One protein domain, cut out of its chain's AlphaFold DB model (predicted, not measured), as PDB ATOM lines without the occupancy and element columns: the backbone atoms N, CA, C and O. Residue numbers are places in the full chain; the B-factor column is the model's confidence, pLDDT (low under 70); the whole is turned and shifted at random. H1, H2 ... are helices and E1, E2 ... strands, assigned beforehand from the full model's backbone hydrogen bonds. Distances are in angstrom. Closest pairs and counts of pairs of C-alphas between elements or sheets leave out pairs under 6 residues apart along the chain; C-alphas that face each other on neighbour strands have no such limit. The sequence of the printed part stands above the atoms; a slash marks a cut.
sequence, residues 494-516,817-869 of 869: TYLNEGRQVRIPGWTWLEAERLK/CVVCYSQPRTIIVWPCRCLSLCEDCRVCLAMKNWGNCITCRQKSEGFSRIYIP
ATOM      1  N   THR A 494     223.996 174.916 288.701       55.31
ATOM      2  CA  THR A 494     223.720 175.196 290.127       55.31
ATOM      3  C   THR A 494     224.410 174.207 291.076       55.31
ATOM      4  O   THR A 494     224.776 174.560 292.192       55.31
ATOM      5  N   TYR A 495     224.690 172.989 290.609       56.06
ATOM      6  CA  TYR A 495     225.448 171.967 291.336       56.06
ATOM      7  C   TYR A 495     226.971 172.140 291.317       56.06
ATOM      8  O   TYR A 495     227.652 171.331 291.940       56.06
ATOM      9  N   LEU A 496     227.519 173.153 290.641       63.38
ATOM     10  CA  LEU A 496     228.934 173.552 290.723       63.38
ATOM     11  C   LEU A 496     229.163 174.685 291.731       63.38
ATOM     12  O   LEU A 496     230.293 174.912 292.160       63.38
ATOM     13  N   ASN A 497     228.095 175.359 292.164       64.69
ATOM     14  CA  ASN A 497     228.173 176.413 293.166       64.69
ATOM     15  C   ASN A 497     228.327 175.802 294.563       64.69
ATOM     16  O   ASN A 497     227.339 175.608 295.276       64.69
ATOM     17  N   GLU A 498     229.566 175.499 294.959       72.56
ATOM     18  CA  GLU A 498     229.859 175.128 296.344       72.56
ATOM     19  C   GLU A 498     229.664 176.359 297.247       72.56
ATOM     20  O   GLU A 498     230.334 177.393 297.123       72.56
ATOM     21  N   GLY A 499     228.678 176.264 298.135       66.94
ATOM     22  CA  GLY A 499     228.443 177.196 299.225       66.94
ATOM     23  C   GLY A 499     229.469 177.023 300.344       66.94
ATOM     24  O   GLY A 499     230.440 176.279 300.236       66.94
ATOM     25  N   ARG A 500     229.266 177.709 301.473       63.59
ATOM     26  CA  ARG A 500     230.159 177.547 302.629       63.59
ATOM     27  C   ARG A 500     230.134 176.086 303.100       63.59
ATOM     28  O   ARG A 500     229.051 175.523 303.277       63.59
ATOM     29  N   GLN A 501     231.312 175.503 303.330       63.47
ATOM     30  CA  GLN A 501     231.427 174.180 303.946       63.47
ATOM     31  C   GLN A 501     230.756 174.192 305.321       63.47
ATOM     32  O   GLN A 501     231.032 175.060 306.159       63.47
ATOM     33  N   VAL A 502     229.870 173.224 305.548       67.88
ATOM     34  CA  VAL A 502     229.211 173.047 306.841       67.88
ATOM     35  C   VAL A 502     230.135 172.184 307.688       67.88
ATOM     36  O   VAL A 502     230.226 170.971 307.497       67.88
ATOM     37  N   ARG A 503     230.874 172.830 308.595       62.47
ATOM     38  CA  ARG A 503     231.678 172.131 309.600       62.47
ATOM     39  C   ARG A 503     230.763 171.723 310.737       62.47
ATOM     40  O   ARG A 503     230.259 172.586 311.458       62.47
ATOM     41  N   ILE A 504     230.560 170.422 310.896       68.06
ATOM     42  CA  ILE A 504     229.904 169.902 312.089       68.06
ATOM     43  C   ILE A 504     230.943 169.972 313.215       68.06
ATOM     44  O   ILE A 504     232.040 169.429 313.051       68.06
ATOM     45  N   PRO A 505     230.671 170.675 314.329       62.41
ATOM     46  CA  PRO A 505     231.573 170.641 315.467       62.41
ATOM     47  C   PRO A 505     231.681 169.194 315.955       62.41
ATOM     48  O   PRO A 505     230.671 168.514 316.123       62.41
ATOM     49  N   GLY A 506     232.905 168.725 316.213       62.22
ATOM     50  CA  GLY A 506     233.122 167.394 316.792       62.22
ATOM     51  C   GLY A 506     232.500 167.239 318.186       62.22
ATOM     52  O   GLY A 506     232.404 166.128 318.704       62.22
ATOM     53  N   TRP A 507     232.064 168.347 318.790       63.56
ATOM     54  CA  TRP A 507     231.474 168.396 320.117       63.56
ATOM     55  C   TRP A 507     229.983 168.705 320.047       63.56
ATOM     56  O   TRP A 507     229.530 169.492 319.212       63.56
ATOM     57  N   THR A 508     229.210 168.065 320.916       72.81
ATOM     58  CA  THR A 508     227.780 168.355 321.051       72.81
ATOM     59  C   THR A 508     227.575 169.727 321.695       72.81
ATOM     60  O   THR A 508     228.481 170.289 322.314       72.81
ATOM     61  N   TRP A 509     226.366 170.282 321.565       65.75
ATOM     62  CA  TRP A 509     226.007 171.521 322.262       65.75
ATOM     63  C   TRP A 509     226.230 171.403 323.783       65.75
ATOM     64  O   TRP A 509     226.772 172.329 324.378       65.75
ATOM     65  N   LEU A 510     225.939 170.232 324.365       62.75
ATOM     66  CA  LEU A 510     226.160 169.932 325.784       62.75
ATOM     67  C   LEU A 510     227.645 170.032 326.183       62.75
ATOM     68  O   LEU A 510     227.999 170.668 327.175       62.75
ATOM     69  N   GLU A 511     228.535 169.443 325.379       68.50
ATOM     70  CA  GLU A 511     229.985 169.479 325.613       68.50
ATOM     71  C   GLU A 511     230.532 170.917 325.499       68.50
ATOM     72  O   GLU A 511     231.370 171.336 326.303       68.50
ATOM     73  N   ALA A 512     230.020 171.701 324.544       68.69
ATOM     74  CA  ALA A 512     230.400 173.100 324.358       68.69
ATOM     75  C   ALA A 512     229.931 174.009 325.511       68.69
ATOM     76  O   ALA A 512     230.678 174.896 325.930       68.69
ATOM     77  N   GLU A 513     228.725 173.789 326.040       65.56
ATOM     78  CA  GLU A 513     228.194 174.484 327.222       65.56
ATOM     79  C   GLU A 513     229.106 174.248 328.439       65.56
ATOM     80  O   GLU A 513     229.482 175.176 329.158       65.56
ATOM     81  N   ARG A 514     229.565 173.005 328.624       63.41
ATOM     82  CA  ARG A 514     230.395 172.616 329.767       63.41
ATOM     83  C   ARG A 514     231.817 173.163 329.710       63.41
ATOM     84  O   ARG A 514     232.384 173.477 330.755       63.41
ATOM     85  N   LEU A 515     232.397 173.301 328.521       64.00
ATOM     86  CA  LEU A 515     233.681 173.983 328.337       64.00
ATOM     87  C   LEU A 515     233.592 175.458 328.696       64.00
ATOM     88  O   LEU A 515     234.454 175.936 329.421       64.00
ATOM     89  N   LYS A 516     232.511 176.143 328.302       70.19
ATOM     90  CA  LYS A 516     232.272 177.522 328.747       70.19
ATOM     91  C   LYS A 516     232.180 177.602 330.265       70.19
ATOM     92  O   LYS A 516     232.826 178.453 330.856       70.19
ATOM     93  N   CYS A 817     222.763 157.573 299.568       87.62
ATOM     94  CA  CYS A 817     222.446 158.477 298.468       87.62
ATOM     95  C   CYS A 817     221.222 157.992 297.678       87.62
ATOM     96  O   CYS A 817     221.123 156.820 297.342       87.62
ATOM     97  N   VAL A 818     220.316 158.917 297.340       87.06
ATOM     98  CA  VAL A 818     219.065 158.621 296.611       87.06
ATOM     99  C   VAL A 818     219.319 158.182 295.160       87.06
ATOM    100  O   VAL A 818     218.432 157.639 294.514       87.06
ATOM    101  N   VAL A 819     220.519 158.436 294.631       86.31
ATOM    102  CA  VAL A 819     220.872 158.127 293.239       86.31
ATOM    103  C   VAL A 819     221.621 156.799 293.143       86.31
ATOM    104  O   VAL A 819     221.164 155.906 292.440       86.31
ATOM    105  N   CYS A 820     222.754 156.646 293.840       87.88
ATOM    106  CA  CYS A 820     223.559 155.424 293.739       87.88
ATOM    107  C   CYS A 820     223.242 154.352 294.783       87.88
ATOM    108  O   CYS A 820     223.670 153.220 294.593       87.88
ATOM    109  N   TYR A 821     222.581 154.693 295.896       86.81
ATOM    110  CA  TYR A 821     222.351 153.803 297.046       86.81
ATOM    111  C   TYR A 821     223.605 153.117 297.635       86.81
ATOM    112  O   TYR A 821     223.477 152.311 298.550       86.81
ATOM    113  N   SER A 822     224.810 153.453 297.166       83.50
ATOM    114  CA  SER A 822     226.068 152.795 297.538       83.50
ATOM    115  C   SER A 822     226.933 153.615 298.493       83.50
ATOM    116  O   SER A 822     227.733 153.059 299.236       83.50
ATOM    117  N   GLN A 823     226.786 154.941 298.471       82.88
ATOM    118  CA  GLN A 823     227.559 155.867 299.297       82.88
ATOM    119  C   GLN A 823     226.640 156.685 300.215       82.88
ATOM    120  O   GLN A 823     225.511 157.007 299.821       82.88
ATOM    121  N   PRO A 824     227.115 157.088 301.408       85.25
ATOM    122  CA  PRO A 824     226.355 157.952 302.301       85.25
ATOM    123  C   PRO A 824     226.165 159.350 301.696       85.25
ATOM    124  O   PRO A 824     226.976 159.840 300.905       85.25
ATOM    125  N   ARG A 825     225.079 160.021 302.082       87.81
ATOM    126  CA  ARG A 825     224.797 161.398 301.651       87.81
ATOM    127  C   ARG A 825     225.755 162.382 302.321       87.81
ATOM    128  O   ARG A 825     225.794 162.472 303.544       87.81
ATOM    129  N   THR A 826     226.458 163.180 301.523       85.62
ATOM    130  CA  THR A 826     227.423 164.192 301.994       85.62
ATOM    131  C   THR A 826     227.077 165.613 301.547       85.62
ATOM    132  O   THR A 826     227.719 166.570 301.984       85.62
ATOM    133  N   ILE A 827     226.062 165.767 300.689       85.38
ATOM    134  CA  ILE A 827     225.738 167.032 300.030       85.38
ATOM    135  C   ILE A 827     224.343 167.531 300.394       85.38
ATOM    136  O   ILE A 827     223.340 166.832 300.214       85.38
ATOM    137  N   ILE A 828     224.295 168.795 300.814       87.12
ATOM    138  CA  ILE A 828     223.077 169.569 301.049       87.12
ATOM    139  C   ILE A 828     222.797 170.437 299.822       87.12
ATOM    140  O   ILE A 828     223.669 171.192 299.397       87.12
ATOM    141  N   VAL A 829     221.579 170.375 299.284       85.31
ATOM    142  CA  VAL A 829     221.137 171.211 298.153       85.31
ATOM    143  C   VAL A 829     220.405 172.457 298.662       85.31
ATOM    144  O   VAL A 829     219.470 172.345 299.453       85.31
ATOM    145  N   TRP A 830     220.772 173.645 298.185       82.56
ATOM    146  CA  TRP A 830     220.136 174.923 298.534       82.56
ATOM    147  C   TRP A 830     219.167 175.387 297.440       82.56
ATOM    148  O   TRP A 830     219.438 175.119 296.270       82.56
ATOM    149  N   PRO A 831     218.051 176.068 297.778       77.50
ATOM    150  CA  PRO A 831     217.629 176.522 299.113       77.50
ATOM    151  C   PRO A 831     216.877 175.466 299.947       77.50
ATOM    152  O   PRO A 831     216.614 175.689 301.124       77.50
ATOM    153  N   CYS A 832     216.541 174.313 299.364       85.12
ATOM    154  CA  CYS A 832     215.674 173.299 299.976       85.12
ATOM    155  C   CYS A 832     216.258 172.547 301.189       85.12
ATOM    156  O   CYS A 832     215.524 171.849 301.883       85.12
ATOM    157  N   ARG A 833     217.570 172.652 301.430       85.12
ATOM    158  CA  ARG A 833     218.331 171.952 302.483       85.12
ATOM    159  C   ARG A 833     218.228 170.422 302.449       85.12
ATOM    160  O   ARG A 833     218.519 169.759 303.442       85.12
ATOM    161  N   CYS A 834     217.855 169.837 301.314       87.50
ATOM    162  CA  CYS A 834     217.780 168.387 301.182       87.50
ATOM    163  C   CYS A 834     219.186 167.772 301.194       87.50
ATOM    164  O   CYS A 834     219.976 168.002 300.276       87.50
ATOM    165  N   LEU A 835     219.468 166.942 302.201       87.25
ATOM    166  CA  LEU A 835     220.604 166.021 302.217       87.25
ATOM    167  C   LEU A 835     220.219 164.782 301.395       87.25
ATOM    168  O   LEU A 835     219.401 163.977 301.846       87.25
ATOM    169  N   SER A 836     220.738 164.660 300.170       82.19
ATOM    170  CA  SER A 836     220.241 163.663 299.195       82.19
ATOM    171  C   SER A 836     221.304 163.002 298.310       82.19
ATOM    172  O   SER A 836     221.096 161.874 297.854       82.19
ATOM    173  N   LEU A 837     222.453 163.649 298.096       87.19
ATOM    174  CA  LEU A 837     223.458 163.230 297.113       87.19
ATOM    175  C   LEU A 837     224.797 162.860 297.773       87.19
ATOM    176  O   LEU A 837     225.159 163.427 298.808       87.19
ATOM    177  N   CYS A 838     225.524 161.921 297.162       88.12
ATOM    178  CA  CYS A 838     226.964 161.735 297.357       88.12
ATOM    179  C   CYS A 838     227.752 162.540 296.310       88.12
ATOM    180  O   CYS A 838     227.176 163.030 295.330       88.12
ATOM    181  N   GLU A 839     229.060 162.680 296.522       83.62
ATOM    182  CA  GLU A 839     229.934 163.511 295.683       83.62
ATOM    183  C   GLU A 839     229.938 163.062 294.217       83.62
ATOM    184  O   GLU A 839     229.732 163.878 293.318       83.62
ATOM    185  N   ASP A 840     230.045 161.758 293.981       83.88
ATOM    186  CA  ASP A 840     230.108 161.198 292.630       83.88
ATOM    187  C   ASP A 840     228.788 161.414 291.870       83.88
ATOM    188  O   ASP A 840     228.775 161.875 290.726       83.88
ATOM    189  N   CYS A 841     227.648 161.189 292.533       86.12
ATOM    190  CA  CYS A 841     226.331 161.411 291.932       86.12
ATOM    191  C   CYS A 841     226.051 162.890 291.646       86.12
ATOM    192  O   CYS A 841     225.367 163.200 290.668       86.12
ATOM    193  N   ARG A 842     226.578 163.817 292.457       84.62
ATOM    194  CA  ARG A 842     226.492 165.260 292.185       84.62
ATOM    195  C   ARG A 842     227.234 165.621 290.909       84.62
ATOM    196  O   ARG A 842     226.671 166.336 290.085       84.62
ATOM    197  N   VAL A 843     228.463 165.134 290.738       79.38
ATOM    198  CA  VAL A 843     229.265 165.403 289.534       79.38
ATOM    199  C   VAL A 843     228.559 164.853 288.294       79.38
ATOM    200  O   VAL A 843     228.436 165.569 287.302       79.38
ATOM    201  N   CYS A 844     227.992 163.646 288.363       80.62
ATOM    202  CA  CYS A 844     227.201 163.086 287.265       80.62
ATOM    203  C   CYS A 844     225.946 163.915 286.937       80.62
ATOM    204  O   CYS A 844     225.621 164.093 285.763       80.62
ATOM    205  N   LEU A 845     225.235 164.433 287.946       81.62
ATOM    206  CA  LEU A 845     224.071 165.306 287.744       81.62
ATOM    207  C   LEU A 845     224.462 166.675 287.173       81.62
ATOM    208  O   LEU A 845     223.744 167.208 286.328       81.62
ATOM    209  N   ALA A 846     225.610 167.215 287.588       70.56
ATOM    210  CA  ALA A 846     226.168 168.447 287.043       70.56
ATOM    211  C   ALA A 846     226.569 168.277 285.569       70.56
ATOM    212  O   ALA A 846     226.211 169.116 284.750       70.56
ATOM    213  N   MET A 847     227.212 167.160 285.204       69.62
ATOM    214  CA  MET A 847     227.557 166.842 283.808       69.62
ATOM    215  C   MET A 847     226.327 166.672 282.907       69.62
ATOM    216  O   MET A 847     226.407 166.898 281.705       69.62
ATOM    217  N   LYS A 848     225.180 166.289 283.476       73.94
ATOM    218  CA  LYS A 848     223.893 166.206 282.767       73.94
ATOM    219  C   LYS A 848     223.086 167.513 282.808       73.94
ATOM    220  O   LYS A 848     221.927 167.510 282.405       73.94
ATOM    221  N   ASN A 849     223.675 168.600 283.312       66.38
ATOM    222  CA  ASN A 849     223.063 169.921 283.471       66.38
ATOM    223  C   ASN A 849     221.697 169.895 284.189       66.38
ATOM    224  O   ASN A 849     220.744 170.581 283.814       66.38
ATOM    225  N   TRP A 850     221.574 169.062 285.226       76.56
ATOM    226  CA  TRP A 850     220.349 168.974 286.017       76.56
ATOM    227  C   TRP A 850     220.228 170.201 286.935       76.56
ATOM    228  O   TRP A 850     221.176 170.521 287.637       76.56
ATOM    229  N   GLY A 851     219.082 170.894 286.956       72.38
ATOM    230  CA  GLY A 851     218.913 172.169 287.687       72.38
ATOM    231  C   GLY A 851     218.008 172.126 288.928       72.38
ATOM    232  O   GLY A 851     217.844 173.142 289.605       72.38
ATOM    233  N   ASN A 852     217.403 170.973 289.229       85.62
ATOM    234  CA  ASN A 852     216.389 170.825 290.280       85.62
ATOM    235  C   ASN A 852     216.796 169.769 291.311       85.62
ATOM    236  O   ASN A 852     217.294 168.707 290.946       85.62
ATOM    237  N   CYS A 853     216.491 170.003 292.590       86.50
ATOM    238  CA  CYS A 853     216.716 169.034 293.660       86.50
ATOM    239  C   CYS A 853     216.053 167.684 293.342       86.50
ATOM    240  O   CYS A 853     214.854 167.627 293.073       86.50
ATOM    241  N   ILE A 854     216.812 166.588 293.430       86.00
ATOM    242  CA  ILE A 854     216.314 165.235 293.139       86.00
ATOM    243  C   ILE A 854     215.157 164.829 294.069       86.00
ATOM    244  O   ILE A 854     214.302 164.039 293.684       86.00
ATOM    245  N   THR A 855     215.119 165.383 295.285       86.00
ATOM    246  CA  THR A 855     214.145 165.017 296.319       86.00
ATOM    247  C   THR A 855     212.889 165.882 296.257       86.00
ATOM    248  O   THR A 855     211.791 165.355 296.135       86.00
ATOM    249  N   CYS A 856     213.028 167.211 296.319       86.19
ATOM    250  CA  CYS A 856     211.880 168.125 296.391       86.19
ATOM    251  C   CYS A 856     211.557 168.832 295.067       86.19
ATOM    252  O   CYS A 856     210.633 169.639 295.023       86.19
ATOM    253  N   ARG A 857     212.328 168.580 293.998       86.31
ATOM    254  CA  ARG A 857     212.203 169.198 292.661       86.31
ATOM    255  C   ARG A 857     212.293 170.726 292.624       86.31
ATOM    256  O   ARG A 857     212.184 171.311 291.551       86.31
ATOM    257  N   GLN A 858     212.550 171.372 293.757       83.31
ATOM    258  CA  GLN A 858     212.810 172.802 293.831       83.31
ATOM    259  C   GLN A 858     214.098 173.134 293.072       83.31
ATOM    260  O   GLN A 858     215.071 172.378 293.143       83.31
ATOM    261  N   LYS A 859     214.105 174.260 292.350       80.69
ATOM    262  CA  LYS A 859     215.283 174.749 291.625       80.69
ATOM    263  C   LYS A 859     216.456 174.885 292.597       80.69
ATOM    264  O   LYS A 859     216.334 175.594 293.598       80.69
ATOM    265  N   SER A 860     217.545 174.167 292.337       79.62
ATOM    266  CA  SER A 860     218.751 174.258 293.156       79.62
ATOM    267  C   SER A 860     219.510 175.530 292.785       79.62
ATOM    268  O   SER A 860     219.519 175.926 291.628       79.62
ATOM    269  N   GLU A 861     220.130 176.194 293.753       71.81
ATOM    270  CA  GLU A 861     220.969 177.386 293.533       71.81
ATOM    271  C   GLU A 861     222.452 177.095 293.804       71.81
ATOM    272  O   GLU A 861     223.339 177.713 293.209       71.81
ATOM    273  N   GLY A 862     222.712 176.122 294.679       77.19
ATOM    274  CA  GLY A 862     224.038 175.737 295.145       77.19
ATOM    275  C   GLY A 862     224.001 174.470 295.988       77.19
ATOM    276  O   GLY A 862     222.929 173.952 296.322       77.19
ATOM    277  N   PHE A 863     225.177 173.983 296.370       83.19
ATOM    278  CA  PHE A 863     225.320 172.846 297.271       83.19
ATOM    279  C   PHE A 863     226.371 173.119 298.349       83.19
ATOM    280  O   PHE A 863     227.313 173.865 298.123       83.19
ATOM    281  N   SER A 864     226.231 172.518 299.526       84.31
ATOM    282  CA  SER A 864     227.266 172.546 300.568       84.31
ATOM    283  C   SER A 864     227.714 171.130 300.879       84.31
ATOM    284  O   SER A 864     226.876 170.249 301.093       84.31
ATOM    285  N   ARG A 865     229.032 170.923 300.951       82.50
ATOM    286  CA  ARG A 865     229.609 169.673 301.442       82.50
ATOM    287  C   ARG A 865     229.642 169.675 302.968       82.50
ATOM    288  O   ARG A 865     230.067 170.652 303.595       82.50
ATOM    289  N   ILE A 866     229.188 168.574 303.553       78.75
ATOM    290  CA  ILE A 866     229.321 168.307 304.982       78.75
ATOM    291  C   ILE A 866     230.689 167.666 305.207       78.75
ATOM    292  O   ILE A 866     230.992 166.622 304.629       78.75
ATOM    293  N   TYR A 867     231.511 168.293 306.046       64.31
ATOM    294  CA  TYR A 867     232.757 167.699 306.522       64.31
ATOM    295  C   TYR A 867     232.520 167.129 307.920       64.31
ATOM    296  O   TYR A 867     232.213 167.883 308.848       64.31
ATOM    297  N   ILE A 868     232.628 165.807 308.044       60.59
ATOM    298  CA  ILE A 868     232.629 165.102 309.327       60.59
ATOM    299  C   ILE A 868     234.113 164.910 309.685       60.59
ATOM    300  O   ILE A 868     234.783 164.173 308.961       60.59
ATOM    301  N   PRO A 869     234.647 165.652 310.674       47.66
ATOM    302  CA  PRO A 869     236.058 165.595 311.058       47.66
ATOM    303  C   PRO A 869     236.467 164.283 311.723       47.66
ATOM    304  O   PRO A 869     235.608 163.655 312.387       47.66
TER     305      PRO A 869
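Overview. This is residues 494 to 516 and 817 to 869 of the 869 residues of an uncharacterized protein of Ascodesmis nigricans (UniProt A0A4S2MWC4). A small twisted sheet of three strands, E2, E1 and E3, has one short helix, H2, on one face, while residues 507 to 516, with the helix H1 at 509 to 516, stick out as an arm that makes the length. The 76 printed residues, under half of them in named elements, run H1, E1, E2, H2, E3. The sheet's order is E2, E1, E3, antiparallel, and the class is mixed. The whole is loose, with a radius of gyration of the C-alphas of 14.3 A, and spans 48 by 25 by 19 A.

Arrangement. Start at E1, residues 827 to 830, the inner strand. Its hairpin partner E2, residues 834 to 837, is antiparallel at 134 degrees, with N 829 and O 834 3.0 A apart. On E1's other side, E3, residues 862 to 867, is antiparallel at 147 degrees, with N 830 and O 862 2.9 A apart. E2, H2, residues 839 to 847, and E3 form a split strand-helix-strand unit, with E1 between its strands and a right-handed crossover. H2 is on the sheet at a height of 10.0 A; its closest C-alphas to E1 are Glu 839 and Ile 827, 7.0 A apart. H1, residues 509 to 516, is not on the sheet. In both helices every O i to N i+4 pair is within hydrogen-bond range.

Along the chain. Find C-alpha 509 at (226.007, 171.521, 322.262); H1 runs 10.8 A from there. H2 runs 12.6 A. E3 runs 16.4 A to C-alpha 867 at (232.757, 167.699, 306.522).

Size, cuts and confidence. Residues 517 to 816 are not printed; C-alphas 516 and 817 are 37.1 A apart across this cut. H2 to E3 is a long link. Look for pLDDT under 70 in 25 residues, among them 499 to 507.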